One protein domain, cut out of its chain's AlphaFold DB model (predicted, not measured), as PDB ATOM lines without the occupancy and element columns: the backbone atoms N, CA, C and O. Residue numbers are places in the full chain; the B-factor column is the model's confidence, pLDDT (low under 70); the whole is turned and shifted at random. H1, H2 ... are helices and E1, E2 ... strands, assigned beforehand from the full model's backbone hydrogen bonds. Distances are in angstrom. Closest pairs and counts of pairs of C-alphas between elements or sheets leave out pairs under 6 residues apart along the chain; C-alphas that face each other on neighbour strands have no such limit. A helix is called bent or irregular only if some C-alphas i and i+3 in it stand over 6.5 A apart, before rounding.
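What this domain is: This is residues 4 to 83 and 101 to 177 of the 184 residues of an uncharacterized protein of Rhizobium sp. NZLR1 (UniProt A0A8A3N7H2). A twisted antiparallel sheet of five strands is sandwiched between two pairs of helices, making three layers: H2 and H3 cover one face, H1 and H4 the other. The printed part has 157 residues, with four named helices and five named strands, along the chain H1 E1 H2 E2 E3 H3 E4 H4 E5; the sheet's order is E4 E1 E3 E2 E5. The class is mixed, helices and strands. The whole is compact, with a radius of gyration of the C-alphas of 15.0 A, and rounded, spanning 41 by 37 by 33 A.

How they stand to each other: H1, residues 4 to 20, is on the sheet at a height of 11.5 A. It touches H4, residues 148 to 161, at a shallow tilt of 32 degrees, opposite ways; the closest C-alphas, of Gln 16 and Thr 152, are 5.9 A apart. E1, residues 24 to 32, is the antiparallel neighbour of E4, residues 136 to 143, with N 29 and O 140 at 2.9 A, and of E3, residues 102 to 109, with N 26 and O 107 at 2.8 A, both within hydrogen-bond range. E2, residues 75 to 81, is antiparallel to E3, with N 77 and O 106 at 2.9 A, and to the edge strand E5, residues 169 to 172, with N 78 and O 170 at 2.8 A. H2, residues 39 to 61, touches H3, residues 119 to 133, with its residues 53 to 60 alone, at a steep tilt of 52 degrees, opposite ways; the closest C-alphas, of Ile 53 and Ile 130, are 5.9 A apart. H3 is over E4 and E1 at a height of 8.2 A; H4, on the opposite face, is over E1 and E3 at 9.8 A. E1, H2, E2 and E3, H3, E4 are split strand-helix-strand units, two strands running the same way with another strand between them, each with a right-handed crossover. Every O i to N i+4 pair is within hydrogen-bond range in H1 and H4, against 18 of 19 in H2 and 8 of 11 in H3.

Where its parts are: H1 begins at C-alpha 4 (-13.373, 7.530, 57.539) and is 24.5 A long. E1 measures 25.2 A, H2 32.5 A, E3 21.4 A and E4 20.5 A. H3, 20.2 A, is irregular: C-alphas 125 and 128 are 7.6 A apart. E5 ends at C-alpha 172 (-8.033, -6.023, 43.704).

The domain as a whole: The C-alphas farthest apart, of Gly 37 and Thr 147, are 42.6 A apart. Residues 84 to 100 are not printed, and C-alphas 83 and 101 are 6.5 A apart across the cut. The link H2 to E2 is long, 13 residues. Mean pLDDT of the printed part is 81.6; residues 145 to 168 are among those under 70.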
ATOM      1  N   LYS A   4     -13.089   7.503  58.977       65.62
ATOM      2  CA  LYS A   4     -13.373   7.530  57.539       65.62
ATOM      3  C   LYS A   4     -12.335   8.336  56.755       65.62
ATOM      4  O   LYS A   4     -11.912   7.908  55.689       65.62
ATOM      5  N   GLN A   5     -11.905   9.480  57.288       69.38
ATOM      6  CA  GLN A   5     -10.894  10.313  56.639       69.38
ATOM      7  C   GLN A   5      -9.536   9.606  56.623       69.38
ATOM      8  O   GLN A   5      -8.881   9.594  55.591       69.38
ATOM      9  N   LYS A   6      -9.162   8.933  57.721       76.50
ATOM     10  CA  LYS A   6      -7.905   8.169  57.800       76.50
ATOM     11  C   LYS A   6      -7.846   7.036  56.772       76.50
ATOM     12  O   LYS A   6      -6.809   6.836  56.156       76.50
ATOM     13  N   ILE A   7      -8.948   6.307  56.585       73.25
ATOM     14  CA  ILE A   7      -9.042   5.220  55.596       73.25
ATOM     15  C   ILE A   7      -8.898   5.769  54.177       73.25
ATOM     16  O   ILE A   7      -8.144   5.227  53.373       73.25
ATOM     17  N   ILE A   8      -9.599   6.865  53.879       72.19
ATOM     18  CA  ILE A   8      -9.483   7.540  52.589       72.19
ATOM     19  C   ILE A   8      -8.034   7.967  52.365       72.19
ATOM     20  O   ILE A   8      -7.457   7.597  51.351       72.19
ATOM     21  N   ASP A   9      -7.426   8.665  53.323       77.31
ATOM     22  CA  ASP A   9      -6.042   9.130  53.226       77.31
ATOM     23  C   ASP A   9      -5.057   7.963  53.032       77.31
ATOM     24  O   ASP A   9      -4.149   8.067  52.214       77.31
ATOM     25  N   ALA A  10      -5.281   6.814  53.681       81.06
ATOM     26  CA  ALA A  10      -4.471   5.614  53.474       81.06
ATOM     27  C   ALA A  10      -4.559   5.078  52.032       81.06
ATOM     28  O   ALA A  10      -3.536   4.739  51.440       81.06
ATOM     29  N   TYR A  11      -5.752   5.047  51.423       78.88
ATOM     30  CA  TYR A  11      -5.889   4.671  50.008       78.88
ATOM     31  C   TYR A  11      -5.260   5.695  49.070       78.88
ATOM     32  O   TYR A  11      -4.660   5.323  48.062       78.88
ATOM     33  N   LYS A  12      -5.372   6.984  49.404       78.81
ATOM     34  CA  LYS A  12      -4.719   8.065  48.663       78.81
ATOM     35  C   LYS A  12      -3.198   7.868  48.655       78.81
ATOM     36  O   LYS A  12      -2.604   7.917  47.580       78.81
ATOM     37  N   SER A  13      -2.600   7.559  49.808       83.94
ATOM     38  CA  SER A  13      -1.173   7.229  49.927       83.94
ATOM     39  C   SER A  13      -0.793   5.972  49.146       83.94
ATOM     40  O   SER A  13       0.144   6.011  48.361       83.94
ATOM     41  N   MET A  14      -1.572   4.894  49.262       84.00
ATOM     42  CA  MET A  14      -1.307   3.625  48.569       84.00
ATOM     43  C   MET A  14      -1.275   3.765  47.039       84.00
ATOM     44  O   MET A  14      -0.505   3.081  46.358       84.00
ATOM     45  N   ILE A  15      -2.132   4.628  46.485       83.00
ATOM     46  CA  ILE A  15      -2.112   4.928  45.051       83.00
ATOM     47  C   ILE A  15      -0.919   5.818  44.707       83.00
ATOM     48  O   ILE A  15      -0.250   5.550  43.713       83.00
ATOM     49  N   GLN A  16      -0.650   6.851  45.509       83.25
ATOM     50  CA  GLN A  16       0.489   7.747  45.298       83.25
ATOM     51  C   GLN A  16       1.807   6.964  45.251       83.25
ATOM     52  O   GLN A  16       2.562   7.135  44.302       83.25
ATOM     53  N   GLU A  17       2.028   6.050  46.195       87.88
ATOM     54  CA  GLU A  17       3.211   5.181  46.243       87.88
ATOM     55  C   GLU A  17       3.388   4.384  44.942       87.88
ATOM     56  O   GLU A  17       4.457   4.405  44.342       87.88
ATOM     57  N   ARG A  18       2.318   3.764  44.428       88.94
ATOM     58  CA  ARG A  18       2.367   3.019  43.156       88.94
ATOM     59  C   ARG A  18       2.649   3.921  41.958       88.94
ATOM     60  O   ARG A  18       3.397   3.544  41.061       88.94
ATOM     61  N   ILE A  19       2.049   5.109  41.912       86.06
ATOM     62  CA  ILE A  19       2.334   6.085  40.852       86.06
ATOM     63  C   ILE A  19       3.809   6.517  40.905       86.06
ATOM     64  O   ILE A  19       4.447   6.612  39.856       86.06
ATOM     65  N   ASP A  20       4.367   6.713  42.101       86.19
ATOM     66  CA  ASP A  20       5.780   7.061  42.295       86.19
ATOM     67  C   ASP A  20       6.725   5.906  41.912       86.19
ATOM     68  O   ASP A  20       7.816   6.144  41.395       86.19
ATOM     69  N   GLU A  21       6.278   4.656  42.054       88.81
ATOM     70  CA  GLU A  21       6.948   3.454  41.532       88.81
ATOM     71  C   GLU A  21       6.830   3.296  40.001       88.81
ATOM     72  O   GLU A  21       7.406   2.374  39.418       88.81
ATOM     73  N   GLY A  22       6.115   4.202  39.329       88.25
ATOM     74  CA  GLY A  22       5.978   4.243  37.875       88.25
ATOM     75  C   GLY A  22       4.764   3.494  37.331       88.25
ATOM     76  O   GLY A  22       4.741   3.173  36.142       88.25
ATOM     77  N   PHE A  23       3.760   3.193  38.159       90.69
ATOM     78  CA  PHE A  23       2.513   2.619  37.660       90.69
ATOM     79  C   PHE A  23       1.745   3.629  36.801       90.69
ATOM     80  O   PHE A  23       1.622   4.808  37.134       90.69
ATOM     81  N   GLU A  24       1.142   3.143  35.720       88.69
ATOM     82  CA  GLU A  24       0.278   3.943  34.859       88.69
ATOM     83  C   GLU A  24      -1.181   3.833  35.305       88.69
ATOM     84  O   GLU A  24      -1.762   2.745  35.347       88.69
ATOM     85  N   GLY A  25      -1.794   4.973  35.627       87.62
ATOM     86  CA  GLY A  25      -3.178   5.038  36.084       87.62
ATOM     87  C   GLY A  25      -4.194   5.236  34.960       87.62
ATOM     88  O   GLY A  25      -3.996   6.015  34.029       87.62
ATOM     89  N   SER A  26      -5.340   4.571  35.073       88.44
ATOM     90  CA  SER A  26      -6.505   4.755  34.206       88.44
ATOM     91  C   SER A  26      -7.794   4.731  35.023       88.44
ATOM     92  O   SER A  26      -7.921   3.974  35.984       88.44
ATOM     93  N   LEU A  27      -8.779   5.533  34.624       86.19
ATOM     94  CA  LEU A  27     -10.147   5.379  35.104       86.19
ATOM     95  C   LEU A  27     -10.832   4.276  34.311       86.19
ATOM     96  O   LEU A  27     -10.822   4.292  33.080       86.19
ATOM     97  N   LEU A  28     -11.448   3.347  35.030       88.06
ATOM     98  CA  LEU A  28     -12.174   2.225  34.467       88.06
ATOM     99  C   LEU A  28     -13.627   2.292  34.933       88.06
ATOM    100  O   LEU A  28     -13.905   2.416  36.127       88.06
ATOM    101  N   THR A  29     -14.559   2.239  33.989       88.12
ATOM    102  CA  THR A  29     -15.997   2.260  34.273       88.12
ATOM    103  C   THR A  29     -16.666   1.068  33.612       88.12
ATOM    104  O   THR A  29     -16.657   0.935  32.387       88.12
ATOM    105  N   PHE A  30     -17.271   0.216  34.431       90.00
ATOM    106  CA  PHE A  30     -18.059  -0.934  34.016       90.00
ATOM    107  C   PHE A  30     -19.535  -0.543  33.996       90.00
ATOM    108  O   PHE A  30     -20.113  -0.242  35.044       90.00
ATOM    109  N   MET A  31     -20.143  -0.538  32.810       88.94
ATOM    110  CA  MET A  31     -21.570  -0.269  32.653       88.94
ATOM    111  C   MET A  31     -22.329  -1.589  32.594       88.94
ATOM    112  O   MET A  31     -22.171  -2.353  31.639       88.94
ATOM    113  N   PHE A  32     -23.140  -1.869  33.613       87.94
ATOM    114  CA  PHE A  32     -23.920  -3.099  33.693       87.94
ATOM    115  C   PHE A  32     -25.294  -2.937  33.046       87.94
ATOM    116  O   PHE A  32     -25.887  -1.858  33.038       87.94
ATOM    117  N   LYS A  33     -25.819  -4.043  32.519       88.69
ATOM    118  CA  LYS A  33     -27.251  -4.185  32.249       88.69
ATOM    119  C   LYS A  33     -28.019  -4.175  33.568       88.69
ATOM    120  O   LYS A  33     -27.452  -4.381  34.640       88.69
ATOM    121  N   GLU A  34     -29.330  -4.005  33.483       83.75
ATOM    122  CA  GLU A  34     -30.194  -4.168  34.645       83.75
ATOM    123  C   GLU A  34     -30.050  -5.588  35.225       83.75
ATOM    124  O   GLU A  34     -30.353  -6.588  34.569       83.75
ATOM    125  N   LEU A  35     -29.563  -5.684  36.465       85.50
ATOM    126  CA  LEU A  35     -29.465  -6.952  37.184       85.50
ATOM    127  C   LEU A  35     -30.703  -7.133  38.071       85.50
ATOM    128  O   LEU A  35     -31.202  -6.187  38.680       85.50
ATOM    129  N   LYS A  36     -31.191  -8.366  38.199       83.88
ATOM    130  CA  LYS A  36     -32.306  -8.709  39.101       83.88
ATOM    131  C   LYS A  36     -31.804  -8.992  40.522       83.88
ATOM    132  O   LYS A  36     -30.743  -9.600  40.666       83.88
ATOM    133  N   GLY A  37     -32.592  -8.638  41.539       86.44
ATOM    134  CA  GLY A  37     -32.326  -8.952  42.951       86.44
ATOM    135  C   GLY A  37     -32.304  -7.723  43.862       86.44
ATOM    136  O   GLY A  37     -32.581  -6.612  43.407       86.44
ATOM    137  N   SER A  38     -31.976  -7.940  45.141       84.81
ATOM    138  CA  SER A  38     -31.746  -6.860  46.113       84.81
ATOM    139  C   SER A  38     -30.518  -6.023  45.737       84.81
ATOM    140  O   SER A  38     -29.701  -6.446  44.915       84.81
ATOM    141  N   GLU A  39     -30.369  -4.848  46.344       79.56
ATOM    142  CA  GLU A  39     -29.204  -3.979  46.144       79.56
ATOM    143  C   GLU A  39     -27.889  -4.711  46.457       79.56
ATOM    144  O   GLU A  39     -26.960  -4.713  45.650       79.56
ATOM    145  N   GLU A  40     -27.849  -5.446  47.566       81.50
ATOM    146  CA  GLU A  40     -26.690  -6.222  48.013       81.50
ATOM    147  C   GLU A  40     -26.372  -7.359  47.040       81.50
ATOM    148  O   GLU A  40     -25.213  -7.592  46.697       81.50
ATOM    149  N   THR A  41     -27.405  -8.044  46.539       86.56
ATOM    150  CA  THR A  41     -27.244  -9.124  45.555       86.56
ATOM    151  C   THR A  41     -26.696  -8.585  44.236       86.56
ATOM    152  O   THR A  41     -25.849  -9.210  43.598       86.56
ATOM    153  N   ARG A  42     -27.180  -7.417  43.808       86.31
ATOM    154  CA  ARG A  42     -26.709  -6.737  42.600       86.31
ATOM    155  C   ARG A  42     -25.259  -6.291  42.758       86.31
ATOM    156  O   ARG A  42     -24.459  -6.587  41.877       86.31
ATOM    157  N   LYS A  43     -24.913  -5.679  43.896       84.06
ATOM    158  CA  LYS A  43     -23.542  -5.284  44.246       84.06
ATOM    159  C   LYS A  43     -22.584  -6.469  44.190       84.06
ATOM    160  O   LYS A  43     -21.589  -6.398  43.480       84.06
ATOM    161  N   ALA A  44     -22.918  -7.568  44.867       87.25
ATOM    162  CA  ALA A  44     -22.089  -8.769  44.880       87.25
ATOM    163  C   ALA A  44     -21.845  -9.304  43.461       87.25
ATOM    164  O   ALA A  44     -20.711  -9.568  43.086       87.25
ATOM    165  N   ARG A  45     -22.890  -9.356  42.623       90.62
ATOM    166  CA  ARG A  45     -22.758  -9.772  41.218       90.62
ATOM    167  C   ARG A  45     -21.886  -8.831  40.387       90.62
ATOM    168  O   ARG A  45     -21.198  -9.296  39.484       90.62
ATOM    169  N   MET A  46     -21.941  -7.525  40.644       89.38
ATOM    170  CA  MET A  46     -21.073  -6.555  39.972       89.38
ATOM    171  C   MET A  46     -19.614  -6.744  40.388       89.38
ATOM    172  O   MET A  46     -18.741  -6.756  39.526       89.38
ATOM    173  N   GLU A  47     -19.356  -6.927  41.683       90.25
ATOM    174  CA  GLU A  47     -18.020  -7.196  42.221       90.25
ATOM    175  C   GLU A  47     -17.433  -8.498  41.664       90.25
ATOM    176  O   GLU A  47     -16.316  -8.479  41.152       90.25
ATOM    177  N   ASP A  48     -18.199  -9.593  41.672       91.94
ATOM    178  CA  ASP A  48     -17.769 -10.893  41.138       91.94
ATOM    179  C   ASP A  48     -17.428 -10.800  39.637       91.94
ATOM    180  O   ASP A  48     -16.441 -11.366  39.158       91.94
ATOM    181  N   GLU A  49     -18.222 -10.045  38.873       94.12
ATOM    182  CA  GLU A  49     -17.982  -9.844  37.446       94.12
ATOM    183  C   GLU A  49     -16.748  -8.968  37.184       94.12
ATOM    184  O   GLU A  49     -15.966  -9.255  36.273       94.12
ATOM    185  N   VAL A  50     -16.519  -7.932  37.996       93.31
ATOM    186  CA  VAL A  50     -15.292  -7.127  37.914       93.31
ATOM    187  C   VAL A  50     -14.069  -7.937  38.335       93.31
ATOM    188  O   VAL A  50     -13.030  -7.815  37.689       93.31
ATOM    189  N   GLU A  51     -14.180  -8.814  39.332       94.25
ATOM    190  CA  GLU A  51     -13.115  -9.741  39.732       94.25
ATOM    191  C   GLU A  51     -12.741 -10.685  38.582       94.25
ATOM    192  O   GLU A  51     -11.565 -10.818  38.230       94.25
ATOM    193  N   ARG A  52     -13.739 -11.261  37.900       94.88
ATOM    194  CA  ARG A  52     -13.525 -12.085  36.701       94.88
ATOM    195  C   ARG A  52     -12.822 -11.306  35.585       94.88
ATOM    196  O   ARG A  52     -11.936 -11.844  34.908       94.88
ATOM    197  N   ILE A  53     -13.217 -10.054  35.350       95.12
ATOM    198  CA  ILE A  53     -12.599  -9.207  34.319       95.12
ATOM    199  C   ILE A  53     -11.172  -8.839  34.711       95.12
ATOM    200  O   ILE A  53     -10.274  -8.957  33.878       95.12
ATOM    201  N   TYR A  54     -10.937  -8.472  35.967       94.38
ATOM    202  CA  TYR A  54      -9.603  -8.223  36.497       94.38
ATOM    203  C   TYR A  54      -8.703  -9.447  36.299       94.38
ATOM    204  O   TYR A  54      -7.620  -9.299  35.742       94.38
ATOM    205  N   ALA A  55      -9.165 -10.658  36.629       92.06
ATOM    206  CA  ALA A  55      -8.415 -11.892  36.385       92.06
ATOM    207  C   ALA A  55      -8.139 -12.114  34.886       92.06
ATOM    208  O   ALA A  55      -7.039 -12.504  34.493       92.06
ATOM    209  N   THR A  56      -9.108 -11.799  34.021       93.06
ATOM    210  CA  THR A  56      -8.925 -11.861  32.563       93.06
ATOM    211  C   THR A  56      -7.821 -10.905  32.099       93.06
ATOM    212  O   THR A  56      -6.956 -11.304  31.317       93.06
ATOM    213  N   LEU A  57      -7.820  -9.664  32.594       93.12
ATOM    214  CA  LEU A  57      -6.815  -8.641  32.287       93.12
ATOM    215  C   LEU A  57      -5.446  -8.980  32.889       93.12
ATOM    216  O   LEU A  57      -4.426  -8.793  32.228       93.12
ATOM    217  N   LEU A  58      -5.414  -9.560  34.088       91.94
ATOM    218  CA  LEU A  58      -4.197  -9.976  34.781       91.94
ATOM    219  C   LEU A  58      -3.354 -10.909  33.906       91.94
ATOM    220  O   LEU A  58      -2.162 -10.678  33.739       91.94
ATOM    221  N   THR A  59      -3.980 -11.886  33.239       90.56
ATOM    222  CA  THR A  59      -3.284 -12.797  32.300       90.56
ATOM    223  C   THR A  59      -2.727 -12.109  31.047       90.56
ATOM    224  O   THR A  59      -1.971 -12.710  30.273       90.56
ATOM    225  N   ARG A  60      -3.130 -10.859  30.783       90.50
ATOM    226  CA  ARG A  60      -2.609 -10.041  29.682       90.50
ATOM    227  C   ARG A  60      -1.369  -9.267  30.103       90.50
ATOM    228  O   ARG A  60      -0.432  -9.194  29.305       90.50
ATOM    229  N   PHE A  61      -1.349  -8.791  31.345       89.12
ATOM    230  CA  PHE A  61      -0.232  -8.059  31.937       89.12
ATOM    231  C   PHE A  61       0.859  -8.964  32.503       89.12
ATOM    232  O   PHE A  61       2.033  -8.640  32.366       89.12
ATOM    233  N   LEU A  62       0.509 -10.103  33.096       88.94
ATOM    234  CA  LEU A  62       1.453 -11.030  33.713       88.94
ATOM    235  C   LEU A  62       1.464 -12.353  32.944       88.94
ATOM    236  O   LEU A  62       0.421 -12.921  32.626       88.94
ATOM    237  N   LYS A  63       2.662 -12.851  32.616       84.62
ATOM    238  CA  LYS A  63       2.820 -14.160  31.954       84.62
ATOM    239  C   LYS A  63       2.564 -15.313  32.923       84.62
ATOM    240  O   LYS A  63       1.936 -16.292  32.541       84.62
ATOM    241  N   ASP A  64       3.089 -15.187  34.136       84.06
ATOM    242  CA  ASP A  64       3.015 -16.186  35.197       84.06
ATOM    243  C   ASP A  64       2.909 -15.458  36.539       84.06
ATOM    244  O   ASP A  64       3.896 -14.943  37.065       84.06
ATOM    245  N   GLN A  65       1.686 -15.376  37.059       83.38
ATOM    246  CA  GLN A  65       1.376 -14.642  38.286       83.38
ATOM    247  C   GLN A  65       2.085 -15.221  39.520       83.38
ATOM    248  O   GLN A  65       2.376 -14.484  40.453       83.38
ATOM    249  N   SER A  66       2.436 -16.516  39.505       83.19
ATOM    250  CA  SER A  66       3.125 -17.178  40.624       83.19
ATOM    251  C   SER A  66       4.567 -16.699  40.819       83.19
ATOM    252  O   SER A  66       5.145 -16.891  41.885       83.19
ATOM    253  N   LYS A  67       5.148 -16.062  39.795       86.44
ATOM    254  CA  LYS A  67       6.537 -15.580  39.787       86.44
ATOM    255  C   LYS A  67       6.663 -14.080  40.013       86.44
ATOM    256  O   LYS A  67       7.776 -13.562  40.029       86.44
ATOM    257  N   VAL A  68       5.541 -13.377  40.140       86.00
ATOM    258  CA  VAL A  68       5.508 -11.924  40.295       86.00
ATOM    259  C   VAL A  68       4.960 -11.613  41.687       86.00
ATOM    260  O   VAL A  68       3.845 -12.046  41.984       86.00
ATOM    261  N   PRO A  69       5.698 -10.877  42.539       88.38
ATOM    262  CA  PRO A  69       5.182 -10.426  43.830       88.38
ATOM    263  C   PRO A  69       3.867  -9.664  43.661       88.38
ATOM    264  O   PRO A  69       3.731  -8.908  42.700       88.38
ATOM    265  N   ILE A  70       2.922  -9.839  44.590       87.50
ATOM    266  CA  ILE A  70       1.580  -9.237  44.504       87.50
ATOM    267  C   ILE A  70       1.621  -7.705  44.388       87.50
ATOM    268  O   ILE A  70       0.797  -7.122  43.693       87.50
ATOM    269  N   ASP A  71       2.631  -7.064  44.978       86.94
ATOM    270  CA  ASP A  71       2.819  -5.612  44.901       86.94
ATOM    271  C   ASP A  71       3.113  -5.127  43.477       86.94
ATOM    272  O   ASP A  71       2.793  -3.995  43.134       86.94
ATOM    273  N   ASN A  72       3.633  -6.009  42.618       89.06
ATOM    274  CA  ASN A  72       3.879  -5.751  41.200       89.06
ATOM    275  C   ASN A  72       2.721  -6.208  40.299       89.06
ATOM    276  O   ASN A  72       2.887  -6.303  39.082       89.06
ATOM    277  N   TRP A  73       1.562  -6.558  40.862       92.56
ATOM    278  CA  TRP A  73       0.373  -6.856  40.068       92.56
ATOM    279  C   TRP A  73      -0.361  -5.559  39.720       92.56
ATOM    280  O   TRP A  73      -0.259  -4.572  40.448       92.56
ATOM    281  N   PRO A  74      -1.149  -5.543  38.631       92.88
ATOM    282  CA  PRO A  74      -2.109  -4.475  38.412       92.88
ATOM    283  C   PRO A  74      -2.989  -4.260  39.642       92.88
ATOM    284  O   PRO A  74      -3.444  -5.222  40.247       92.88
ATOM    285  N   PHE A  75      -3.269  -3.018  40.003       92.38
ATOM    286  CA  PHE A  75      -4.082  -2.693  41.172       92.38
ATOM    287  C   PHE A  75      -5.397  -2.067  40.725       92.38
ATOM    288  O   PHE A  75      -5.404  -1.215  39.841       92.38
ATOM    289  N   PHE A  76      -6.512  -2.473  41.321       91.12
ATOM    290  CA  PHE A  76      -7.817  -1.881  41.069       91.12
ATOM    291  C   PHE A  76      -8.472  -1.458  42.376       91.12
ATOM    292  O   PHE A  76      -8.575  -2.242  43.313       91.12
ATOM    293  N   LEU A  77      -8.960  -0.225  42.401       86.94
ATOM    294  CA  LEU A  77      -9.704   0.354  43.507       86.94
ATOM    295  C   LEU A  77     -10.996   0.943  42.961       86.94
ATOM    296  O   LEU A  77     -10.973   1.951  42.255       86.94
ATOM    297  N   GLY A  78     -12.114   0.299  43.267       84.69
ATOM    298  CA  GLY A  78     -13.421   0.652  42.739       84.69
ATOM    299  C   GLY A  78     -14.487   0.824  43.808       84.69
ATOM    300  O   GLY A  78     -14.313   0.468  44.971       84.69
ATOM    301  N   CYS A  79     -15.609   1.384  43.380       79.94
ATOM    302  CA  CYS A  79     -16.830   1.517  44.156       79.94
ATOM    303  C   CYS A  79     -18.027   1.419  43.206       79.94
ATOM    304  O   CYS A  79     -17.937   1.773  42.022       79.94
ATOM    305  N   VAL A  80     -19.154   0.935  43.722       75.38
ATOM    306  CA  VAL A  80     -20.419   0.971  42.986       75.38
ATOM    307  C   VAL A  80     -20.984   2.387  43.048       75.38
ATOM    308  O   VAL A  80     -21.261   2.909  44.126       75.38
ATOM    309  N   ASP A  81     -21.161   3.000  41.881       69.06
ATOM    310  CA  ASP A  81     -21.877   4.262  41.732       69.06
ATOM    311  C   ASP A  81     -23.355   3.941  41.501       69.06
ATOM    312  O   ASP A  81     -23.773   3.518  40.416       69.06
ATOM    313  N   TRP A  82     -24.147   4.066  42.567       57.84
ATOM    314  CA  TRP A  82     -25.590   3.888  42.487       57.84
ATOM    315  C   TRP A  82     -26.229   5.120  41.849       57.84
ATOM    316  O   TRP A  82     -25.962   6.242  42.296       57.84
ATOM    317  N   PRO A  83     -27.127   4.954  40.861       50.59
ATOM    318  CA  PRO A  83     -27.858   6.079  40.310       50.59
ATOM    319  C   PRO A  83     -28.627   6.783  41.434       50.59
ATOM    320  O   PRO A  83     -29.533   6.231  42.062       50.59
ATOM    321  N   MET A 101     -26.614   0.313  36.857       69.94
ATOM    322  CA  MET A 101     -25.624   0.439  37.917       69.94
ATOM    323  C   MET A 101     -24.232   0.450  37.298       69.94
ATOM    324  O   MET A 101     -23.933  -0.342  36.396       69.94
ATOM    325  N   HIS A 102     -23.366   1.322  37.798       80.25
ATOM    326  CA  HIS A 102     -21.991   1.402  37.333       80.25
ATOM    327  C   HIS A 102     -21.044   0.968  38.440       80.25
ATOM    328  O   HIS A 102     -21.248   1.285  39.610       80.25
ATOM    329  N   LEU A 103     -19.982   0.261  38.064       84.31
ATOM    330  CA  LEU A 103     -18.817   0.123  38.927       84.31
ATOM    331  C   LEU A 103     -17.706   0.971  38.322       84.31
ATOM    332  O   LEU A 103     -17.266   0.726  37.199       84.31
ATOM    333  N   GLY A 104     -17.303   2.010  39.043       84.44
ATOM    334  CA  GLY A 104     -16.223   2.902  38.644       84.44
ATOM    335  C   GLY A 104     -15.012   2.684  39.533       84.44
ATOM    336  O   GLY A 104     -15.153   2.407  40.722       84.44
ATOM    337  N   GLY A 105     -13.819   2.817  38.975       83.88
ATOM    338  CA  GLY A 105     -12.606   2.698  39.762       83.88
ATOM    339  C   GLY A 105     -11.359   3.173  39.046       83.88
ATOM    340  O   GLY A 105     -11.380   3.594  37.888       83.88
ATOM    341  N   ILE A 106     -10.267   3.102  39.786       87.25
ATOM    342  CA  ILE A 106      -8.921   3.427  39.344       87.25
ATOM    343  C   ILE A 106      -8.193   2.110  39.143       87.25
ATOM    344  O   ILE A 106      -8.168   1.275  40.043       87.25
ATOM    345  N   TYR A 107      -7.628   1.930  37.956       91.06
ATOM    346  CA  TYR A 107      -6.816   0.777  37.596       91.06
ATOM    347  C   TYR A 107      -5.382   1.248  37.356       91.06
ATOM    348  O   TYR A 107      -5.160   2.153  36.551       91.06
ATOM    349  N   LEU A 108      -4.425   0.655  38.058       91.50
ATOM    350  CA  LEU A 108      -3.003   0.961  37.968       91.50
ATOM    351  C   LEU A 108      -2.289  -0.225  37.329       91.50
ATOM    352  O   LEU A 108      -2.411  -1.355  37.802       91.50
ATOM    353  N   VAL A 109      -1.547   0.029  36.259       92.00
ATOM    354  CA  VAL A 109      -0.751  -0.977  35.552       92.00
ATOM    355  C   VAL A 109       0.713  -0.826  35.973       92.00
ATOM    356  O   VAL A 109       1.223   0.291  35.906       92.00
ATOM    357  N   PRO A 110       1.410  -1.898  36.390       91.38
ATOM    358  CA  PRO A 110       2.819  -1.814  36.769       91.38
ATOM    359  C   PRO A 110       3.703  -1.441  35.565       91.38
ATOM    360  O   PRO A 110       3.388  -1.826  34.438       91.38
ATOM    361  N   PRO A 111       4.856  -0.779  35.770       87.94
ATOM    362  CA  PRO A 111       5.744  -0.362  34.675       87.94
ATOM    363  C   PRO A 111       6.362  -1.546  33.914       87.94
ATOM    364  O   PRO A 111       6.743  -1.433  32.750       87.94
ATOM    365  N   LYS A 112       6.490  -2.707  34.572       86.00
ATOM    366  CA  LYS A 112       7.016  -3.938  33.976       86.00
ATOM    367  C   LYS A 112       5.876  -4.917  33.735       86.00
ATOM    368  O   LYS A 112       5.472  -5.647  34.637       86.00
ATOM    369  N   THR A 113       5.392  -4.969  32.502       85.25
ATOM    370  CA  THR A 113       4.346  -5.908  32.083       85.25
ATOM    371  C   THR A 113       4.856  -6.820  30.971       85.25
ATOM    372  O   THR A 113       5.860  -6.568  30.306       85.25
ATOM    373  N   ARG A 114       4.131  -7.912  30.734       83.44
ATOM    374  CA  ARG A 114       4.354  -8.840  29.621       83.44
ATOM    375  C   ARG A 114       4.222  -8.160  28.256       83.44
ATOM    376  O   ARG A 114       4.697  -8.700  27.259       83.44
ATOM    377  N   THR A 115       3.508  -7.042  28.165       80.00
ATOM    378  CA  THR A 115       3.225  -6.380  26.892       80.00
ATOM    379  C   THR A 115       3.193  -4.872  27.076       80.00
ATOM    380  O   THR A 115       2.450  -4.389  27.915       80.00
ATOM    381  N   ALA A 116       3.925  -4.140  26.232       78.50
ATOM    382  CA  ALA A 116       4.038  -2.677  26.263       78.50
ATOM    383  C   ALA A 116       2.761  -1.921  25.816       78.50
ATOM    384  O   ALA A 116       2.843  -0.828  25.269       78.50
ATOM    385  N   MET A 117       1.584  -2.526  25.982       83.62
ATOM    386  CA  MET A 117       0.298  -1.907  25.669       83.62
ATOM    387  C   MET A 117      -0.265  -1.228  26.911       83.62
ATOM    388  O   MET A 117      -0.150  -1.759  28.019       83.62
ATOM    389  N   ASN A 118      -0.937  -0.101  26.703       87.56
ATOM    390  CA  ASN A 118      -1.704   0.553  27.753       87.56
ATOM    391  C   ASN A 118      -2.983  -0.255  28.082       87.56
ATOM    392  O   ASN A 118      -3.338  -1.230  27.406       87.56
ATOM    393  N   LEU A 119      -3.690   0.147  29.143       90.94
ATOM    394  CA  LEU A 119      -4.915  -0.533  29.571       90.94
ATOM    395  C   LEU A 119      -6.031  -0.481  28.516       90.94
ATOM    396  O   LEU A 119      -6.764  -1.457  28.379       90.94
ATOM    397  N   GLU A 120      -6.166   0.628  27.791       92.81
ATOM    398  CA  GLU A 120      -7.209   0.826  26.775       92.81
ATOM    399  C   GLU A 120      -7.070  -0.207  25.647       92.81
ATOM    400  O   GLU A 120      -7.999  -0.979  25.400       92.81
ATOM    401  N   ASP A 121      -5.866  -0.343  25.089       92.12
ATOM    402  CA  ASP A 121      -5.541  -1.319  24.043       92.12
ATOM    403  C   ASP A 121      -5.789  -2.766  24.501       92.12
ATOM    404  O   ASP A 121      -6.265  -3.620  23.742       92.12
ATOM    405  N   ILE A 122      -5.461  -3.072  25.761       92.69
ATOM    406  CA  ILE A 122      -5.660  -4.410  26.328       92.69
ATOM    407  C   ILE A 122      -7.142  -4.702  26.540       92.69
ATOM    408  O   ILE A 122      -7.580  -5.813  26.226       92.69
ATOM    409  N   VAL A 123      -7.911  -3.740  27.052       94.38
ATOM    410  CA  VAL A 123      -9.361  -3.879  27.222       94.38
ATOM    411  C   VAL A 123     -10.032  -4.064  25.868       94.38
ATOM    412  O   VAL A 123     -10.862  -4.961  25.739       94.38
ATOM    413  N   ASP A 124      -9.632  -3.315  24.843       93.81
ATOM    414  CA  ASP A 124     -10.199  -3.457  23.504       93.81
ATOM    415  C   ASP A 124      -9.878  -4.810  22.871       93.81
ATOM    416  O   ASP A 124     -10.768  -5.473  22.334       93.81
ATOM    417  N   ARG A 125      -8.646  -5.303  23.023       93.56
ATOM    418  CA  ARG A 125      -8.276  -6.649  22.560       93.56
ATOM    419  C   ARG A 125      -9.001  -7.755  23.329       93.56
ATOM    420  O   ARG A 125      -9.344  -8.783  22.747       93.56
ATOM    421  N   ALA A 126      -9.203  -7.570  24.632       93.25
ATOM    422  CA  ALA A 126      -9.893  -8.525  25.496       93.25
ATOM    423  C   ALA A 126     -11.422  -8.346  25.492       93.25
ATOM    424  O   ALA A 126     -12.127  -9.104  26.166       93.25
ATOM    425  N   ARG A 127     -11.953  -7.374  24.737       94.19
ATOM    426  CA  ARG A 127     -13.371  -6.995  24.735       94.19
ATOM    427  C   ARG A 127     -14.300  -8.190  24.493       94.19
ATOM    428  O   ARG A 127     -15.251  -8.328  25.260       94.19
ATOM    429  N   PRO A 128     -14.033  -9.128  23.559       94.50
ATOM    430  CA  PRO A 128     -14.880 -10.312  23.402       94.50
ATOM    431  C   PRO A 128     -14.959 -11.191  24.662       94.50
ATOM    432  O   PRO A 128     -16.025 -11.706  24.990       94.50
ATOM    433  N   GLN A 129     -13.856 -11.357  25.400       94.31
ATOM    434  CA  GLN A 129     -13.815 -12.157  26.634       94.31
ATOM    435  C   GLN A 129     -14.405 -11.407  27.834       94.31
ATOM    436  O   GLN A 129     -15.035 -12.020  28.701       94.31
ATOM    437  N   ILE A 130     -14.219 -10.088  27.881       94.19
ATOM    438  CA  ILE A 130     -14.813  -9.208  28.891       94.19
ATOM    439  C   ILE A 130     -16.335  -9.223  28.751       94.19
ATOM    440  O   ILE A 130     -17.028  -9.485  29.724       94.19
ATOM    441  N   MET A 131     -16.860  -9.050  27.541       93.31
ATOM    442  CA  MET A 131     -18.303  -8.958  27.300       93.31
ATOM    443  C   MET A 131     -19.023 -10.320  27.307       93.31
ATOM    444  O   MET A 131     -20.251 -10.363  27.248       93.31
ATOM    445  N   ARG A 132     -18.285 -11.439  27.399       92.38
ATOM    446  CA  ARG A 132     -18.807 -12.813  27.259       92.38
ATOM    447  C   ARG A 132     -19.896 -13.185  28.268       92.38
ATOM    448  O   ARG A 132     -20.762 -13.984  27.931       92.38
ATOM    449  N   SER A 133     -19.860 -12.636  29.482       91.06
ATOM    450  CA  SER A 133     -20.898 -12.883  30.502       91.06
ATOM    451  C   SER A 133     -22.271 -12.349  30.082       91.06
ATOM    452  O   SER A 133     -23.296 -12.770  30.609       91.06
ATOM    453  N   GLY A 134     -22.296 -11.382  29.158       90.75
ATOM    454  CA  GLY A 134     -23.497 -10.660  28.773       90.75
ATOM    455  C   GLY A 134     -24.031  -9.716  29.853       90.75
ATOM    456  O   GLY A 134     -25.090  -9.131  29.625       90.75
ATOM    457  N   MET A 135     -23.337  -9.542  30.986       91.00
ATOM    458  CA  MET A 135     -23.760  -8.674  32.097       91.00
ATOM    459  C   MET A 135     -23.474  -7.194  31.844       91.00
ATOM    460  O   MET A 135     -24.170  -6.334  32.379       91.00
ATOM    461  N   LEU A 136     -22.470  -6.897  31.022       91.31
ATOM    462  CA  LEU A 136     -22.067  -5.537  30.691       91.31
ATOM    463  C   LEU A 136     -22.739  -5.049  29.406       91.31
ATOM    464  O   LEU A 136     -22.967  -5.815  28.465       91.31
ATOM    465  N   THR A 137     -23.032  -3.753  29.361       90.75
ATOM    466  CA  THR A 137     -23.345  -3.015  28.130       90.75
ATOM    467  C   THR A 137     -22.084  -2.408  27.530       90.75
ATOM    468  O   THR A 137     -21.945  -2.385  26.310       90.75
ATOM    469  N   ASN A 138     -21.144  -1.959  28.369       89.06
ATOM    470  CA  ASN A 138     -19.870  -1.406  27.926       89.06
ATOM    471  C   ASN A 138     -18.814  -1.413  29.044       89.06
ATOM    472  O   ASN A 138     -19.142  -1.463  30.231       89.06
ATOM    473  N   VAL A 139     -17.550  -1.269  28.646       91.25
ATOM    474  CA  VAL A 139     -16.432  -0.919  29.529       91.25
ATOM    475  C   VAL A 139     -15.735   0.294  28.936       91.25
ATOM    476  O   VAL A 139     -15.358   0.281  27.765       91.25
ATOM    477  N   HIS A 140     -15.591   1.346  29.736       90.06
ATOM    478  CA  HIS A 140     -14.915   2.571  29.334       90.06
ATOM    479  C   HIS A 140     -13.591   2.704  30.080       90.06
ATOM    480  O   HIS A 140     -13.560   2.618  31.309       90.06
ATOM    481  N   VAL A 141     -12.516   2.937  29.330       90.62
ATOM    482  CA  VAL A 141     -11.177   3.194  29.858       90.62
ATOM    483  C   VAL A 141     -10.822   4.636  29.547       90.62
ATOM    484  O   VAL A 141     -11.030   5.103  28.433       90.62
ATOM    485  N   LYS A 142     -10.284   5.357  30.526       87.44
ATOM    486  CA  LYS A 142      -9.735   6.691  30.311       87.44
ATOM    487  C   LYS A 142      -8.361   6.791  30.967       87.44
ATOM    488  O   LYS A 142      -8.303   6.851  32.197       87.44
ATOM    489  N   PRO A 143      -7.274   6.864  30.183       85.44
ATOM    490  CA  PRO A 143      -5.940   7.069  30.725       85.44
ATOM    491  C   PRO A 143      -5.861   8.355  31.548       85.44
ATOM    492  O   PRO A 143      -6.404   9.398  31.160       85.44
ATOM    493  N   ILE A 144      -5.159   8.295  32.674       81.31
ATOM    494  CA  ILE A 144      -4.833   9.468  33.481       81.31
ATOM    495  C   ILE A 144      -3.553  10.058  32.885       81.31
ATOM    496  O   ILE A 144      -2.442   9.736  33.287       81.31
ATOM    497  N   LYS A 145      -3.723  10.859  31.828       65.50
ATOM    498  CA  LYS A 145      -2.625  11.466  31.066       65.50
ATOM    499  C   LYS A 145      -2.054  12.652  31.834       65.50
ATOM    500  O   LYS A 145      -2.503  13.765  31.597       65.50
ATOM    501  N   ASP A 146      -1.117  12.438  32.752       56.78
ATOM    502  CA  ASP A 146      -0.484  13.536  33.487       56.78
ATOM    503  C   ASP A 146       0.805  13.099  34.212       56.78
ATOM    504  O   ASP A 146       1.024  11.916  34.455       56.78
ATOM    505  N   THR A 147       1.667  14.064  34.567       56.47
ATOM    506  CA  THR A 147       2.864  13.828  35.401       56.47
ATOM    507  C   THR A 147       2.481  13.163  36.730       56.47
ATOM    508  O   THR A 147       1.384  13.440  37.209       56.47
ATOM    509  N   PRO A 148       3.352  12.367  37.384       55.03
ATOM    510  CA  PRO A 148       3.024  11.639  38.622       55.03
ATOM    511  C   PRO A 148       2.250  12.471  39.661       55.03
ATOM    512  O   PRO A 148       1.186  12.074  40.125       55.03
ATOM    513  N   THR A 149       2.685  13.710  39.914       54.47
ATOM    514  CA  THR A 149       2.029  14.646  40.847       54.47
ATOM    515  C   THR A 149       0.609  15.056  40.422       54.47
ATOM    516  O   THR A 149      -0.286  15.205  41.257       54.47
ATOM    517  N   LYS A 150       0.367  15.251  39.121       56.88
ATOM    518  CA  LYS A 150      -0.961  15.582  38.578       56.88
ATOM    519  C   LYS A 150      -1.835  14.340  38.413       56.88
ATOM    520  O   LYS A 150      -3.037  14.431  38.663       56.88
ATOM    521  N   ALA A 151      -1.245  13.201  38.049       56.25
ATOM    522  CA  ALA A 151      -1.909  11.910  37.965       56.25
ATOM    523  C   ALA A 151      -2.477  11.528  39.327       56.25
ATOM    524  O   ALA A 151      -3.669  11.231  39.411       56.25
ATOM    525  N   THR A 152      -1.702  11.693  40.404       58.06
ATOM    526  CA  THR A 152      -2.238  11.535  41.754       58.06
ATOM    527  C   THR A 152      -3.352  12.533  42.020       58.06
ATOM    528  O   THR A 152      -4.453  12.117  42.348       58.06
ATOM    529  N   GLY A 153      -3.169  13.834  41.776       58.81
ATOM    530  CA  GLY A 153      -4.258  14.811  41.937       58.81
ATOM    531  C   GLY A 153      -5.546  14.453  41.171       58.81
ATOM    532  O   GLY A 153      -6.650  14.709  41.656       58.81
ATOM    533  N   TYR A 154      -5.433  13.833  39.996       60.16
ATOM    534  CA  TYR A 154      -6.565  13.374  39.189       60.16
ATOM    535  C   TYR A 154      -7.207  12.098  39.738       60.16
ATOM    536  O   TYR A 154      -8.437  12.016  39.806       60.16
ATOM    537  N   VAL A 155      -6.395  11.132  40.171       58.66
ATOM    538  CA  VAL A 155      -6.817   9.941  40.919       58.66
ATOM    539  C   VAL A 155      -7.583  10.370  42.165       58.66
ATOM    540  O   VAL A 155      -8.711   9.933  42.360       58.66
ATOM    541  N   LEU A 156      -7.026  11.281  42.965       62.66
ATOM    542  CA  LEU A 156      -7.629  11.784  44.199       62.66
ATOM    543  C   LEU A 156      -8.960  12.490  43.932       62.66
ATOM    544  O   LEU A 156      -9.954  12.206  44.593       62.66
ATOM    545  N   LYS A 157      -9.020  13.346  42.905       62.34
ATOM    546  CA  LYS A 157     -10.281  13.968  42.468       62.34
ATOM    547  C   LYS A 157     -11.302  12.937  42.002       62.34
ATOM    548  O   LYS A 157     -12.499  13.138  42.186       62.34
ATOM    549  N   SER A 158     -10.853  11.869  41.353       59.31
ATOM    550  CA  SER A 158     -11.729  10.790  40.894       59.31
ATOM    551  C   SER A 158     -12.225   9.957  42.070       59.31
ATOM    552  O   SER A 158     -13.397   9.609  42.094       59.31
ATOM    553  N   PHE A 159     -11.386   9.741  43.083       64.00
ATOM    554  CA  PHE A 159     -11.744   9.109  44.348       64.00
ATOM    555  C   PHE A 159     -12.859   9.890  45.068       64.00
ATOM    556  O   PHE A 159     -13.868   9.310  45.468       64.00
ATOM    557  N   ASP A 160     -12.734  11.220  45.138       63.53
ATOM    558  CA  ASP A 160     -13.761  12.087  45.730       63.53
ATOM    559  C   ASP A 160     -15.054  12.104  44.877       63.53
ATOM    560  O   ASP A 160     -16.165  12.056  45.411       63.53
ATOM    561  N   LYS A 161     -14.933  12.118  43.538       62.84
ATOM    562  CA  LYS A 161     -16.079  12.079  42.603       62.84
ATOM    563  C   LYS A 161     -16.841  10.758  42.625       62.84
ATOM    564  O   LYS A 161     -18.062  10.781  42.517       62.84
ATOM    565  N   LEU A 162     -16.136   9.639  42.771       59.47
ATOM    566  CA  LEU A 162     -16.708   8.292  42.845       59.47
ATOM    567  C   LEU A 162     -17.397   8.020  44.191       59.47
ATOM    568  O   LEU A 162     -17.829   6.896  44.434       59.47
ATOM    569  N   ARG A 163     -17.508   9.039  45.064       60.47
ATOM    570  CA  ARG A 163     -18.166   8.969  46.377       60.47
ATOM    571  C   ARG A 163     -17.729   7.735  47.158       60.47
ATOM    572  O   ARG A 163     -18.557   7.077  47.785       60.47
ATOM    573  N   ILE A 164     -16.433   7.427  47.104       57.53
ATOM    574  CA  ILE A 164     -15.849   6.263  47.761       57.53
ATOM    575  C   ILE A 164     -15.909   6.506  49.278       57.53
ATOM    576  O   ILE A 164     -14.997   7.042  49.903       57.53
ATOM    577  N   GLY A 165     -17.068   6.207  49.866       51.69
ATOM    578  CA  GLY A 165     -17.249   6.042  51.297       51.69
ATOM    579  C   GLY A 165     -16.714   4.678  51.712       51.69
ATOM    580  O   GLY A 165     -16.649   3.767  50.894       51.69
ATOM    581  N   SER A 166     -16.347   4.533  52.985       50.47
ATOM    582  CA  SER A 166     -15.870   3.269  53.571       50.47
ATOM    583  C   SER A 166     -16.769   2.064  53.259       50.47
ATOM    584  O   SER A 166     -16.281   0.942  53.160       50.47
ATOM    585  N   ASP A 167     -18.062   2.297  53.029       49.91
ATOM    586  CA  ASP A 167     -19.075   1.257  52.880       49.91
ATOM    587  C   ASP A 167     -19.333   0.971  51.392       49.91
ATOM    588  O   ASP A 167     -20.394   1.256  50.843       49.91
ATOM    589  N   GLY A 168     -18.328   0.453  50.687       65.62
ATOM    590  CA  GLY A 168     -18.441   0.276  49.232       65.62
ATOM    591  C   GLY A 168     -17.151   0.045  48.467       65.62
ATOM    592  O   GLY A 168     -17.212  -0.176  47.260       65.62
ATOM    593  N   ILE A 169     -16.010   0.101  49.151       75.31
ATOM    594  CA  ILE A 169     -14.696   0.020  48.525       75.31
ATOM    595  C   ILE A 169     -14.397  -1.425  48.149       75.31
ATOM    596  O   ILE A 169     -14.432  -2.326  48.986       75.31
ATOM    597  N   PHE A 170     -14.081  -1.622  46.880       82.94
ATOM    598  CA  PHE A 170     -13.735  -2.903  46.300       82.94
ATOM    599  C   PHE A 170     -12.309  -2.829  45.749       82.94
ATOM    600  O   PHE A 170     -12.010  -1.980  44.909       82.94
ATOM    601  N   ILE A 171     -11.423  -3.691  46.252       87.19
ATOM    602  CA  ILE A 171      -9.980  -3.648  45.979       87.19
ATOM    603  C   ILE A 171      -9.535  -4.969  45.365       87.19
ATOM    604  O   ILE A 171      -9.918  -6.034  45.851       87.19
ATOM    605  N   LEU A 172      -8.719  -4.889  44.314       89.69
ATOM    606  CA  LEU A 172      -8.033  -6.023  43.704       89.69
ATOM    607  C   LEU A 172      -6.542  -5.695  43.480       89.69
ATOM    608  O   LEU A 172      -6.215  -4.543  43.191       89.69
ATOM    609  N   PRO A 173      -5.637  -6.685  43.554       87.50
ATOM    610  CA  PRO A 173      -5.913  -8.087  43.863       87.50
ATOM    611  C   PRO A 173      -6.316  -8.275  45.333       87.50
ATOM    612  O   PRO A 173      -5.805  -7.585  46.210       87.50
ATOM    613  N   ARG A 174      -7.232  -9.214  45.604       79.88
ATOM    614  CA  ARG A 174      -7.507  -9.660  46.978       79.88
ATOM    615  C   ARG A 174      -6.327 -10.484  47.466       79.88
ATOM    616  O   ARG A 174      -5.843 -11.358  46.743       79.88
ATOM    617  N   HIS A 175      -5.868 -10.236  48.689       63.81
ATOM    618  CA  HIS A 175      -4.830 -11.080  49.270       63.81
ATOM    619  C   HIS A 175      -5.382 -12.514  49.452       63.81
ATOM    620  O   HIS A 175      -6.556 -12.669  49.794       63.81
ATOM    621  N   PRO A 176      -4.591 -13.591  49.278       51.91
ATOM    622  CA  PRO A 176      -5.076 -14.964  49.473       51.91
ATOM    623  C   PRO A 176      -5.747 -15.210  50.837       51.91
ATOM    624  O   PRO A 176      -6.700 -15.982  50.929       51.91
ATOM    625  N   SER A 177      -5.313 -14.503  51.889       47.88
ATOM    626  CA  SER A 177      -5.944 -14.551  53.221       47.88
ATOM    627  C   SER A 177      -7.360 -13.960  53.265       47.88
ATOM    628  O   SER A 177      -8.119 -14.259  54.183       47.88
TER     629      SER A 177